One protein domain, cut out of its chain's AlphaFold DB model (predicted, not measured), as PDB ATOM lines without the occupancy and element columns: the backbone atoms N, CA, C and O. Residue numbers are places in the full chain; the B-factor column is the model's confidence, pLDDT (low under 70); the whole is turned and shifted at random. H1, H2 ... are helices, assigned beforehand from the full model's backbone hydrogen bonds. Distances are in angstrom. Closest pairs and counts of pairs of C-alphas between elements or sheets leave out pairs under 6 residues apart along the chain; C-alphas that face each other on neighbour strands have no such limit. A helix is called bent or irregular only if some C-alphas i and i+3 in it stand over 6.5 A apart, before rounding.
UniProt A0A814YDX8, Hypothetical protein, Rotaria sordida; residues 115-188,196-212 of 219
ATOM      1  N   ARG A 115      -7.832 -22.895  -0.071       80.94
ATOM      2  CA  ARG A 115      -8.773 -24.020   0.090       80.94
ATOM      3  C   ARG A 115     -10.201 -23.536   0.321       80.94
ATOM      4  O   ARG A 115     -11.146 -24.281   0.095       80.94
ATOM      5  N   LEU A 116     -10.337 -22.307   0.809       88.50
ATOM      6  CA  LEU A 116     -11.593 -21.605   0.990       88.50
ATOM      7  C   LEU A 116     -11.428 -20.172   0.481       88.50
ATOM      8  O   LEU A 116     -10.634 -19.406   1.029       88.50
ATOM      9  N   ASP A 117     -12.182 -19.817  -0.555       89.00
ATOM     10  CA  ASP A 117     -12.168 -18.485  -1.156       89.00
ATOM     11  C   ASP A 117     -13.598 -17.961  -1.328       89.00
ATOM     12  O   ASP A 117     -14.386 -18.497  -2.096       89.00
ATOM     13  N   PHE A 118     -13.940 -16.881  -0.629       90.75
ATOM     14  CA  PHE A 118     -15.244 -16.225  -0.745       90.75
ATOM     15  C   PHE A 118     -15.318 -15.279  -1.956       90.75
ATOM     16  O   PHE A 118     -16.370 -14.683  -2.202       90.75
ATOM     17  N   MET A 119     -14.229 -15.125  -2.722       86.31
ATOM     18  CA  MET A 119     -14.304 -14.578  -4.080       86.31
ATOM     19  C   MET A 119     -14.815 -15.603  -5.091       86.31
ATOM     20  O   MET A 119     -15.219 -15.194  -6.179       86.31
ATOM     21  N   ASP A 120     -14.793 -16.901  -4.766       85.00
ATOM     22  CA  ASP A 120     -15.233 -17.941  -5.689       85.00
ATOM     23  C   ASP A 120     -16.750 -17.821  -5.932       85.00
ATOM     24  O   ASP A 120     -17.549 -17.999  -5.000       85.00
ATOM     25  N   PRO A 121     -17.193 -17.512  -7.170       79.25
ATOM     26  CA  PRO A 121     -18.614 -17.423  -7.479       79.25
ATOM     27  C   PRO A 121     -19.343 -18.758  -7.279       79.25
ATOM     28  O   PRO A 121     -20.541 -18.740  -6.975       79.25
ATOM     29  N   CYS A 122     -18.631 -19.883  -7.403       80.00
ATOM     30  CA  CYS A 122     -19.162 -21.237  -7.275       80.00
ATOM     31  C   CYS A 122     -19.369 -21.673  -5.818       80.00
ATOM     32  O   CYS A 122     -20.004 -22.700  -5.590       80.00
ATOM     33  N   LEU A 123     -18.899 -20.895  -4.833       87.12
ATOM     34  CA  LEU A 123     -19.104 -21.210  -3.421       87.12
ATOM     35  C   LEU A 123     -20.608 -21.208  -3.094       87.12
ATOM     36  O   LEU A 123     -21.318 -20.211  -3.323       87.12
ATOM     37  N   ALA A 124     -21.102 -22.344  -2.595       88.75
ATOM     38  CA  ALA A 124     -22.525 -22.601  -2.443       88.75
ATOM     39  C   ALA A 124     -23.084 -21.953  -1.173       88.75
ATOM     40  O   ALA A 124     -22.374 -21.694  -0.203       88.75
ATOM     41  N   ASN A 125     -24.400 -21.732  -1.135       92.38
ATOM     42  CA  ASN A 125     -25.062 -21.158   0.040       92.38
ATOM     43  C   ASN A 125     -24.820 -21.977   1.326       92.38
ATOM     44  O   ASN A 125     -24.678 -21.409   2.408       92.38
ATOM     45  N   GLY A 126     -24.745 -23.306   1.193       93.19
ATOM     46  CA  GLY A 126     -24.417 -24.209   2.297       93.19
ATOM     47  C   GLY A 126     -23.027 -23.953   2.881       93.19
ATOM     48  O   GLY A 126     -22.880 -23.979   4.099       93.19
ATOM     49  N   ASP A 127     -22.040 -23.615   2.047       92.94
ATOM     50  CA  ASP A 127     -20.675 -23.318   2.493       92.94
ATOM     51  C   ASP A 127     -20.617 -22.005   3.275       92.94
ATOM     52  O   ASP A 127     -20.022 -21.948   4.355       92.94
ATOM     53  N   TYR A 128     -21.297 -20.961   2.785       95.44
ATOM     54  CA  TYR A 128     -21.448 -19.701   3.519       95.44
ATOM     55  C   TYR A 128     -22.049 -19.963   4.904       95.44
ATOM     56  O   TYR A 128     -21.481 -19.543   5.920       95.44
ATOM     57  N   MET A 129     -23.137 -20.735   4.959       94.56
ATOM     58  CA  MET A 129     -23.823 -21.051   6.207       94.56
ATOM     59  C   MET A 129     -22.940 -21.880   7.143       94.56
ATOM     60  O   MET A 129     -22.865 -21.588   8.338       94.56
ATOM     61  N   ALA A 130     -22.234 -22.886   6.626       93.88
ATOM     62  CA  ALA A 130     -21.350 -23.746   7.405       93.88
ATOM     63  C   ALA A 130     -20.223 -22.938   8.062       93.88
ATOM     64  O   ALA A 130     -20.045 -23.009   9.280       93.88
ATOM     65  N   TRP A 131     -19.529 -22.110   7.281       93.62
ATOM     66  CA  TRP A 131     -18.326 -21.408   7.723       93.62
ATOM     67  C   TRP A 131     -18.604 -20.114   8.484       93.62
ATOM     68  O   TRP A 131     -17.935 -19.833   9.476       93.62
ATOM     69  N   THR A 132     -19.596 -19.332   8.058       94.31
ATOM     70  CA  THR A 132     -19.870 -18.003   8.633       94.31
ATOM     71  C   THR A 132     -21.109 -17.985   9.522       94.31
ATOM     72  O   THR A 132     -21.185 -17.182  10.443       94.31
ATOM     73  N   GLY A 133     -22.056 -18.906   9.303       94.31
ATOM     74  CA  GLY A 133     -23.375 -18.894   9.954       94.31
ATOM     75  C   GLY A 133     -24.414 -18.042   9.234       94.31
ATOM     76  O   GLY A 133     -25.528 -17.914   9.729       94.31
ATOM     77  N   TRP A 134     -24.043 -17.474   8.091       95.19
ATOM     78  CA  TRP A 134     -24.868 -16.588   7.290       95.19
ATOM     79  C   TRP A 134     -25.110 -17.249   5.945       95.19
ATOM     80  O   TRP A 134     -24.227 -17.923   5.413       95.19
ATOM     81  N   ASN A 135     -26.292 -17.052   5.372       96.19
ATOM     82  CA  ASN A 135     -26.504 -17.434   3.984       96.19
ATOM     83  C   ASN A 135     -25.741 -16.471   3.045       96.19
ATOM     84  O   ASN A 135     -25.288 -15.401   3.463       96.19
ATOM     85  N   LYS A 136     -25.581 -16.853   1.775       95.12
ATOM     86  CA  LYS A 136     -24.813 -16.103   0.774       95.12
ATOM     87  C   LYS A 136     -25.310 -14.663   0.657       95.12
ATOM     88  O   LYS A 136     -24.500 -13.752   0.752       95.12
ATOM     89  N   GLN A 137     -26.625 -14.457   0.551       95.69
ATOM     90  CA  GLN A 137     -27.207 -13.118   0.427       95.69
ATOM     91  C   GLN A 137     -26.927 -12.252   1.660       95.69
ATOM     92  O   GLN A 137     -26.398 -11.158   1.522       95.69
ATOM     93  N   GLN A 138     -27.193 -12.767   2.863       96.56
ATOM     94  CA  GLN A 138     -26.941 -12.038   4.112       96.56
ATOM     95  C   GLN A 138     -25.468 -11.640   4.244       96.56
ATOM     96  O   GLN A 138     -25.143 -10.554   4.727       96.56
ATOM     97  N   PHE A 139     -24.561 -12.526   3.832       96.56
ATOM     98  CA  PHE A 139     -23.136 -12.240   3.850       96.56
ATOM     99  C   PHE A 139     -22.751 -11.152   2.835       96.56
ATOM    100  O   PHE A 139     -21.958 -10.276   3.180       96.56
ATOM    101  N   GLU A 140     -23.306 -11.167   1.614       94.81
ATOM    102  CA  GLU A 140     -23.092 -10.084   0.637       94.81
ATOM    103  C   GLU A 140     -23.644  -8.743   1.136       94.81
ATOM    104  O   GLU A 140     -22.984  -7.711   0.980       94.81
ATOM    105  N   ASP A 141     -24.818  -8.749   1.770       96.12
ATOM    106  CA  ASP A 141     -25.438  -7.544   2.326       96.12
ATOM    107  C   ASP A 141     -24.518  -6.922   3.386       96.12
ATOM    108  O   ASP A 141     -24.200  -5.732   3.331       96.12
ATOM    109  N   MET A 142     -23.980  -7.742   4.295       93.69
ATOM    110  CA  MET A 142     -22.980  -7.273   5.257       93.69
ATOM    111  C   MET A 142     -21.710  -6.796   4.594       93.69
ATOM    112  O   MET A 142     -21.178  -5.756   4.981       93.69
ATOM    113  N   PHE A 143     -21.203  -7.551   3.621       93.88
ATOM    114  CA  PHE A 143     -19.988  -7.179   2.922       93.88
ATOM    115  C   PHE A 143     -20.142  -5.810   2.260       93.88
ATOM    116  O   PHE A 143     -19.233  -4.992   2.358       93.88
ATOM    117  N   THR A 144     -21.307  -5.512   1.685       94.88
ATOM    118  CA  THR A 144     -21.619  -4.207   1.091       94.88
ATOM    119  C   THR A 144     -21.475  -3.076   2.110       94.88
ATOM    120  O   THR A 144     -20.817  -2.077   1.819       94.88
ATOM    121  N   LEU A 145     -21.986  -3.266   3.331       92.75
ATOM    122  CA  LEU A 145     -21.897  -2.285   4.419       92.75
ATOM    123  C   LEU A 145     -20.458  -2.064   4.912       92.75
ATOM    124  O   LEU A 145     -20.050  -0.932   5.178       92.75
ATOM    125  N   VAL A 146     -19.668  -3.134   5.040       89.81
ATOM    126  CA  VAL A 146     -18.320  -3.049   5.635       89.81
ATOM    127  C   VAL A 146     -17.205  -2.833   4.616       89.81
ATOM    128  O   VAL A 146     -16.131  -2.363   4.990       89.81
ATOM    129  N   SER A 147     -17.427  -3.140   3.336       87.06
ATOM    130  CA  SER A 147     -16.403  -3.071   2.286       87.06
ATOM    131  C   SER A 147     -15.666  -1.728   2.192       87.06
ATOM    132  O   SER A 147     -14.444  -1.782   2.027       87.06
ATOM    133  N   PRO A 148     -16.295  -0.544   2.391       87.88
ATOM    134  CA  PRO A 148     -15.576   0.735   2.336       87.88
ATOM    135  C   PRO A 148     -14.538   0.896   3.455       87.88
ATOM    136  O   PRO A 148     -13.600   1.682   3.336       87.88
ATOM    137  N   HIS A 149     -14.689   0.136   4.540       84.56
ATOM    138  CA  HIS A 149     -13.857   0.213   5.738       84.56
ATOM    139  C   HIS A 149     -12.770  -0.874   5.773       84.56
ATOM    140  O   HIS A 149     -11.831  -0.794   6.568       84.56
ATOM    141  N   ILE A 150     -12.855  -1.888   4.903       81.12
ATOM    142  CA  ILE A 150     -11.898  -2.997   4.862       81.12
ATOM    143  C   ILE A 150     -10.841  -2.739   3.789       81.12
ATOM    144  O   ILE A 150     -11.102  -2.773   2.588       81.12
ATOM    145  N   ARG A 151      -9.588  -2.584   4.222       74.25
ATOM    146  CA  ARG A 151      -8.446  -2.507   3.304       74.25
ATOM    147  C   ARG A 151      -8.104  -3.889   2.754       74.25
ATOM    148  O   ARG A 151      -7.815  -4.814   3.516       74.25
ATOM    149  N   SER A 152      -8.073  -4.005   1.429       67.12
ATOM    150  CA  SER A 152      -7.447  -5.148   0.761       67.12
ATOM    151  C   SER A 152      -5.921  -5.017   0.811       67.12
ATOM    152  O   SER A 152      -5.385  -3.912   0.742       67.12
ATOM    153  N   SER A 153      -5.219  -6.142   0.919       66.62
ATOM    154  CA  SER A 153      -3.761  -6.222   0.788       66.62
ATOM    155  C   SER A 153      -3.373  -7.251  -0.277       66.62
ATOM    156  O   SER A 153      -4.227  -7.972  -0.799       66.62
ATOM    157  N   CYS A 154      -2.078  -7.340  -0.595       58.34
ATOM    158  CA  CYS A 154      -1.546  -8.358  -1.504       58.34
ATOM    159  C   CYS A 154      -1.869  -9.792  -1.047       58.34
ATOM    160  O   CYS A 154      -2.146 -10.643  -1.883       58.34
ATOM    161  N   ASN A 155      -1.924 -10.029   0.268       58.56
ATOM    162  CA  ASN A 155      -2.136 -11.356   0.851       58.56
ATOM    163  C   ASN A 155      -3.587 -11.614   1.275       58.56
ATOM    164  O   ASN A 155      -3.906 -12.704   1.744       58.56
ATOM    165  N   ARG A 156      -4.470 -10.607   1.199       70.75
ATOM    166  CA  ARG A 156      -5.819 -10.716   1.764       70.75
ATOM    167  C   ARG A 156      -6.823  -9.826   1.041       70.75
ATOM    168  O   ARG A 156      -6.739  -8.598   1.081       70.75
ATOM    169  N   LYS A 157      -7.825 -10.452   0.425       82.81
ATOM    170  CA  LYS A 157      -8.976  -9.761  -0.172       82.81
ATOM    171  C   LYS A 157      -9.981  -9.350   0.911       82.81
ATOM    172  O   LYS A 157     -10.126 -10.044   1.921       82.81
ATOM    173  N   ALA A 158     -10.689  -8.239   0.709       86.19
ATOM    174  CA  ALA A 158     -11.612  -7.688   1.708       86.19
ATOM    175  C   ALA A 158     -12.710  -8.679   2.135       86.19
ATOM    176  O   ALA A 158     -12.897  -8.921   3.326       86.19
ATOM    177  N   LYS A 159     -13.371  -9.332   1.175       89.94
ATOM    178  CA  LYS A 159     -14.450 -10.287   1.464       89.94
ATOM    179  C   LYS A 159     -13.952 -11.582   2.136       89.94
ATOM    180  O   LYS A 159     -14.593 -12.058   3.068       89.94
ATOM    181  N   ASN A 160     -12.734 -12.047   1.828       90.00
ATOM    182  CA  ASN A 160     -12.078 -13.126   2.590       90.00
ATOM    183  C   ASN A 160     -11.713 -12.682   4.011       90.00
ATOM    184  O   ASN A 160     -11.806 -13.475   4.939       90.00
ATOM    185  N   SER A 161     -11.358 -11.410   4.213       88.69
ATOM    186  CA  SER A 161     -11.098 -10.869   5.557       88.69
ATOM    187  C   SER A 161     -12.349 -10.930   6.434       88.69
ATOM    188  O   SER A 161     -12.273 -11.354   7.586       88.69
ATOM    189  N   LEU A 162     -13.502 -10.544   5.875       91.31
ATOM    190  CA  LEU A 162     -14.790 -10.637   6.557       91.31
ATOM    191  C   LEU A 162     -15.151 -12.097   6.868       91.31
ATOM    192  O   LEU A 162     -15.565 -12.405   7.984       91.31
ATOM    193  N   ALA A 163     -14.936 -13.008   5.917       92.50
ATOM    194  CA  ALA A 163     -15.169 -14.431   6.131       92.50
ATOM    195  C   ALA A 163     -14.289 -15.003   7.251       92.50
ATOM    196  O   ALA A 163     -14.793 -15.680   8.142       92.50
ATOM    197  N   MET A 164     -12.989 -14.690   7.259       90.81
ATOM    198  CA  MET A 164     -12.062 -15.106   8.317       90.81
ATOM    199  C   MET A 164     -12.519 -14.635   9.703       90.81
ATOM    200  O   MET A 164     -12.413 -15.392  10.666       90.81
ATOM    201  N   PHE A 165     -13.030 -13.403   9.807       90.31
ATOM    202  CA  PHE A 165     -13.573 -12.859  11.052       90.31
ATOM    203  C   PHE A 165     -14.770 -13.678  11.548       90.31
ATOM    204  O   PHE A 165     -14.765 -14.146  12.687       90.31
ATOM    205  N   TRP A 166     -15.752 -13.940  10.684       93.06
ATOM    206  CA  TRP A 166     -16.922 -14.736  11.060       93.06
ATOM    207  C   TRP A 166     -16.584 -16.196  11.357       93.06
ATOM    208  O   TRP A 166     -17.087 -16.741  12.335       93.06
ATOM    209  N   ILE A 167     -15.677 -16.814  10.597       92.69
ATOM    210  CA  ILE A 167     -15.175 -18.168  10.876       92.69
ATOM    211  C   ILE A 167     -14.507 -18.217  12.251       92.69
ATOM    212  O   ILE A 167     -14.715 -19.165  13.011       92.69
ATOM    213  N   LYS A 168     -13.724 -17.189  12.605       89.31
ATOM    214  CA  LYS A 168     -13.095 -17.094  13.925       89.31
ATOM    215  C   LYS A 168     -14.139 -17.023  15.037       89.31
ATOM    216  O   LYS A 168     -13.983 -17.731  16.028       89.31
ATOM    217  N   LEU A 169     -15.180 -16.207  14.867       90.56
ATOM    218  CA  LEU A 169     -16.257 -16.062  15.848       90.56
ATOM    219  C   LEU A 169     -17.114 -17.326  15.974       90.56
ATOM    220  O   LEU A 169     -17.377 -17.777  17.082       90.56
ATOM    221  N   LYS A 170     -17.526 -17.913  14.848       91.25
ATOM    222  CA  LYS A 170     -18.437 -19.060  14.814       91.25
ATOM    223  C   LYS A 170     -17.762 -20.369  15.217       91.25
ATOM    224  O   LYS A 170     -18.310 -21.122  16.013       91.25
ATOM    225  N   ALA A 171     -16.612 -20.674  14.619       86.75
ATOM    226  CA  ALA A 171     -15.975 -21.986  14.732       86.75
ATOM    227  C   ALA A 171     -14.819 -22.014  15.745       86.75
ATOM    228  O   ALA A 171     -14.211 -23.062  15.951       86.75
ATOM    229  N   ASN A 172     -14.486 -20.870  16.357       86.00
ATOM    230  CA  ASN A 172     -13.386 -20.706  17.313       86.00
ATOM    231  C   ASN A 172     -12.039 -21.297  16.836       86.00
ATOM    232  O   ASN A 172     -11.220 -21.774  17.623       86.00
ATOM    233  N   LEU A 173     -11.774 -21.258  15.527       85.44
ATOM    234  CA  LEU A 173     -10.539 -21.804  14.965       85.44
ATOM    235  C   LEU A 173      -9.326 -20.951  15.351       85.44
ATOM    236  O   LEU A 173      -9.394 -19.723  15.442       85.44
ATOM    237  N   SER A 174      -8.173 -21.581  15.564       84.62
ATOM    238  CA  SER A 174      -6.909 -20.861  15.749       84.62
ATOM    239  C   SER A 174      -6.527 -20.094  14.478       84.62
ATOM    240  O   SER A 174      -6.851 -20.506  13.363       84.62
ATOM    241  N   PHE A 175      -5.763 -19.006  14.615       80.00
ATOM    242  CA  PHE A 175      -5.267 -18.263  13.452       80.00
ATOM    243  C   PHE A 175      -4.429 -19.132  12.506       80.00
ATOM    244  O   PHE A 175      -4.457 -18.913  11.301       80.00
ATOM    245  N   ARG A 176      -3.748 -20.163  13.028       81.12
ATOM    246  CA  ARG A 176      -3.024 -21.150  12.216       81.12
ATOM    247  C   ARG A 176      -3.968 -21.985  11.347       81.12
ATOM    248  O   ARG A 176      -3.672 -22.210  10.179       81.12
ATOM    249  N   GLN A 177      -5.092 -22.437  11.902       85.81
ATOM    250  CA  GLN A 177      -6.103 -23.181  11.142       85.81
ATOM    251  C   GLN A 177      -6.741 -22.297  10.069       85.81
ATOM    252  O   GLN A 177      -6.835 -22.719   8.922       85.81
ATOM    253  N   ILE A 178      -7.095 -21.054  10.411       87.12
ATOM    254  CA  ILE A 178      -7.650 -20.097   9.445       87.12
ATOM    255  C   ILE A 178      -6.623 -19.784   8.346       87.12
ATOM    256  O   ILE A 178      -6.958 -19.835   7.169       87.12
ATOM    257  N   GLY A 179      -5.359 -19.535   8.700       83.69
ATOM    258  CA  GLY A 179      -4.292 -19.316   7.720       83.69
ATOM    259  C   GLY A 179      -4.137 -20.489   6.750       83.69
ATOM    260  O   GLY A 179      -4.039 -20.276   5.549       83.69
ATOM    261  N   SER A 180      -4.222 -21.725   7.252       84.56
ATOM    262  CA  SER A 180      -4.210 -22.936   6.420       84.56
ATOM    263  C   SER A 180      -5.417 -23.028   5.469       84.56
ATOM    264  O   SER A 180      -5.257 -23.407   4.312       84.56
ATOM    265  N   LEU A 181      -6.621 -22.647   5.918       88.19
ATOM    266  CA  LEU A 181      -7.832 -22.646   5.080       88.19
ATOM    267  C   LEU A 181      -7.730 -21.652   3.915       88.19
ATOM    268  O   LEU A 181      -8.077 -21.983   2.786       88.19
ATOM    269  N   PHE A 182      -7.206 -20.456   4.170       86.12
ATOM    270  CA  PHE A 182      -7.088 -19.400   3.161       86.12
ATOM    271  C   PHE A 182      -5.748 -19.425   2.403       86.12
ATOM    272  O   PHE A 182      -5.445 -18.486   1.674       86.12
ATOM    273  N   ASN A 183      -4.944 -20.480   2.593       82.44
ATOM    274  CA  ASN A 183      -3.578 -20.615   2.080       82.44
ATOM    275  C   ASN A 183      -2.706 -19.360   2.299       82.44
ATOM    276  O   ASN A 183      -1.962 -18.922   1.425       82.44
ATOM    277  N   ILE A 184      -2.816 -18.757   3.485       79.19
ATOM    278  CA  ILE A 184      -1.997 -17.613   3.877       79.19
ATOM    279  C   ILE A 184      -0.647 -18.163   4.349       79.19
ATOM    280  O   ILE A 184      -0.619 -18.895   5.349       79.19
ATOM    281  N   PRO A 185       0.469 -17.835   3.671       65.31
ATOM    282  CA  PRO A 185       1.776 -18.353   4.038       65.31
ATOM    283  C   PRO A 185       2.115 -17.932   5.470       65.31
ATOM    284  O   PRO A 185       2.144 -16.750   5.813       65.31
ATOM    285  N   GLY A 186       2.341 -18.928   6.326       58.47
ATOM    286  CA  GLY A 186       2.859 -18.711   7.668       58.47
ATOM    287  C   GLY A 186       4.361 -18.492   7.580       58.47
ATOM    288  O   GLY A 186       5.086 -19.435   7.266       58.47
ATOM    289  N   ASP A 187       4.807 -17.273   7.857       48.78
ATOM    290  CA  ASP A 187       6.216 -16.891   7.887       48.78
ATOM    291  C   ASP A 187       7.013 -17.858   8.789       48.78
ATOM    292  O   ASP A 187       6.786 -17.952  10.001       48.78
ATOM    293  N   SER A 188       7.872 -18.684   8.183       42.19
ATOM    294  CA  SER A 188       8.552 -19.802   8.850       42.19
ATOM    295  C   SER A 188       9.553 -19.350   9.912       42.19
ATOM    296  O   SER A 188       9.842 -20.119  10.827       42.19
ATOM    297  N   THR A 196       0.889 -13.017  17.443       39.88
ATOM    298  CA  THR A 196       0.555 -12.244  18.645       39.88
ATOM    299  C   THR A 196      -0.417 -11.132  18.283       39.88
ATOM    300  O   THR A 196      -1.078 -10.589  19.164       39.88
ATOM    301  N   SER A 197      -0.515 -10.764  16.996       36.47
ATOM    302  CA  SER A 197      -1.468  -9.785  16.447       36.47
ATOM    303  C   SER A 197      -1.297  -9.624  14.930       36.47
ATOM    304  O   SER A 197      -0.210  -9.799  14.382       36.47
ATOM    305  N   TRP A 198      -2.382  -9.257  14.242       41.34
ATOM    306  CA  TRP A 198      -2.357  -8.815  12.845       41.34
ATOM    307  C   TRP A 198      -2.045  -7.314  12.794       41.34
ATOM    308  O   TRP A 198      -2.960  -6.491  12.819       41.34
ATOM    309  N   TYR A 199      -0.766  -6.944  12.727       38.34
ATOM    310  CA  TYR A 199      -0.371  -5.553  12.486       38.34
ATOM    311  C   TYR A 199      -0.115  -5.289  11.000       38.34
ATOM    312  O   TYR A 199       0.515  -6.082  10.305       38.34
ATOM    313  N   CYS A 200      -0.557  -4.126  10.525       36.50
ATOM    314  CA  CYS A 200       0.073  -3.452   9.391       36.50
ATOM    315  C   CYS A 200       1.381  -2.817   9.885       36.50
ATOM    316  O   CYS A 200       1.346  -2.045  10.838       36.50
ATOM    317  N   GLN A 201       2.518  -3.084   9.234       36.72
ATOM    318  CA  GLN A 201       3.787  -2.375   9.483       36.72
ATOM    319  C   GLN A 201       3.826  -1.013   8.761       36.72
ATOM    320  O   GLN A 201       4.776  -0.676   8.057       36.72
ATOM    321  N   CYS A 202       2.762  -0.223   8.879       36.28
ATOM    322  CA  CYS A 202       2.734   1.128   8.338       36.28
ATOM    323  C   CYS A 202       3.426   2.093   9.320       36.28
ATOM    324  O   CYS A 202       3.184   2.037  10.521       36.28
ATOM    325  N   LYS A 203       4.278   2.992   8.798       36.34
ATOM    326  CA  LYS A 203       5.112   3.979   9.534       36.34
ATOM    327  C   LYS A 203       4.341   4.981  10.414       36.34
ATOM    328  O   LYS A 203       4.951   5.808  11.078       36.34
ATOM    329  N   SER A 204       3.020   4.921  10.392       35.78
ATOM    330  CA  SER A 204       2.098   5.775  11.129       35.78
ATOM    331  C   SER A 204       1.327   4.897  12.112       35.78
ATOM    332  O   SER A 204       0.380   4.230  11.703       35.78
ATOM    333  N   GLU A 205       1.816   4.862  13.352       33.53
ATOM    334  CA  GLU A 205       1.175   4.398  14.594       33.53
ATOM    335  C   GLU A 205       0.080   3.322  14.448       33.53
ATOM    336  O   GLU A 205      -1.052   3.568  14.031       33.53
ATOM    337  N   ALA A 206       0.479   2.106  14.832       34.53
ATOM    338  CA  ALA A 206      -0.265   0.853  14.902       34.53
ATOM    339  C   ALA A 206      -1.794   0.990  15.053       34.53
ATOM    340  O   ALA A 206      -2.318   1.179  16.149       34.53
ATOM    341  N   ARG A 207      -2.530   0.784  13.954       36.91
ATOM    342  CA  ARG A 207      -3.979   0.542  13.988       36.91
ATOM    343  C   ARG A 207      -4.264  -0.933  13.726       36.91
ATOM    344  O   ARG A 207      -3.871  -1.481  12.695       36.91
ATOM    345  N   THR A 208      -4.925  -1.571  14.686       38.66
ATOM    346  CA  THR A 208      -5.396  -2.956  14.631       38.66
ATOM    347  C   THR A 208      -6.530  -3.101  13.620       38.66
ATOM    348  O   THR A 208      -7.460  -2.301  13.603       38.66
ATOM    349  N   VAL A 209      -6.505  -4.164  12.810       39.34
ATOM    350  CA  VAL A 209      -7.738  -4.691  12.200       39.34
ATOM    351  C   VAL A 209      -8.222  -5.816  13.102       39.34
ATOM    352  O   VAL A 209      -7.931  -6.993  12.919       39.34
ATOM    353  N   GLY A 210      -8.861  -5.366  14.163       37.34
ATOM    354  CA  GLY A 210      -9.461  -6.096  15.258       37.34
ATOM    355  C   GLY A 210     -10.033  -4.980  16.104       37.34
ATOM    356  O   GLY A 210      -9.261  -4.114  16.524       37.34
ATOM    357  N   ALA A 211     -11.360  -4.927  16.225       36.66
ATOM    358  CA  ALA A 211     -12.024  -3.975  17.100       36.66
ATOM    359  C   ALA A 211     -11.262  -3.961  18.430       36.66
ATOM    360  O   ALA A 211     -11.074  -5.004  19.063       36.66
ATOM    361  N   CYS A 212     -10.709  -2.808  18.789       33.91
ATOM    362  CA  CYS A 212     -10.125  -2.638  20.105       33.91
ATOM    363  C   CYS A 212     -11.245  -2.854  21.132       33.91
ATOM    364  O   CYS A 212     -12.398  -2.510  20.880       33.91
TER     365      CYS A 212
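AT A GLANCE: This is residues 115 to 188 and 196 to 212 of the 219 residues of the protein "Hypothetical protein" of Rotaria sordida (UniProt A0A814YDX8). What does the model look like? A middle helix, H3, is crossed steeply by three others: H2 and H4 on opposite sides of it and H1 on a side between them. After a cut, residues 196 to 212 make a loose loop with no named element, and its residues 201 to 206 stick out. What is it made of? The 91 printed residues hold H1, H2, H3 and H4 in that order along the chain and no named strand; the class is all helix, though under half of the residues, 43, are in named elements. The whole is compact, with a radius of gyration of the C-alphas of 13.5 A and spans of 40 by 30 by 23 A.

HOW THE PARTS SIT: Which helix is the hub? H3, residues 158 to 171, touches the three other helices, and the helix packing is mostly crossed, with no touching pair at a shallow tilt. What touches it, and where? H2, residues 136 to 149, touches residues 158 to 162 of H3 with its residues 143 to 147 alone; the closest C-alphas, of Phe 143 and Lys 159, are 6.5 A apart, at a steep tilt of 61 degrees, opposite ways. H1, residues 125 to 132, touches H3 with the C-alphas of Thr 132 and Trp 166 closest at 5.0 A; the steep tilt of 69.9 degrees, the same way, is only just short of about perpendicular. H4, residues 175 to 181, touches residues 164 to 168 of H3 alone, the C-alphas of Met 164 and Ile 178 closest at 6.8 A, at a steep tilt of 63 degrees, opposite ways. How do the others stand to each other? H1 touches residues 136 to 139 of H2 alone, the C-alphas of Asn 125 and Lys 136 closest at 5.1 A, at a steep tilt of 50 degrees, the same way. H4 is apart from H1 and from H2. What do the helix backbones show? In H1, H3 and H4 every O i to N i+4 pair is within hydrogen-bond range; in H2 8 of 10 are.

IN THESE COORDINATES: How long are the helices? H2 measures 20.3 A from first to last C-alpha, H3 19.8 A, H1 10.5 A and H4 9.8 A. H2 is irregular: C-alphas 145 and 148 are 7.3 A apart. Where are the anchor points? C-alpha 125, where H1 begins, is at (-25.062, -21.158, 0.040), and C-alpha 181, where H4 ends, is at (-7.832, -22.646, 5.080).

THE WHOLE: How far does it reach? The two C-alphas farthest apart, of Gly 126 and Lys 203, are 41.5 A apart. Where is it cut, and how are the helices linked? Residues 189 to 195 are not printed, and C-alphas 188 and 196 are 14.7 A apart. The links H1 to H2 and H3 to H4 are tight, and H2 to H3 is short. Where is confidence low? The mean pLDDT of the printed part is 76.4, with residues 152 to 155, 185 to 188 and 196 to 212 under 70.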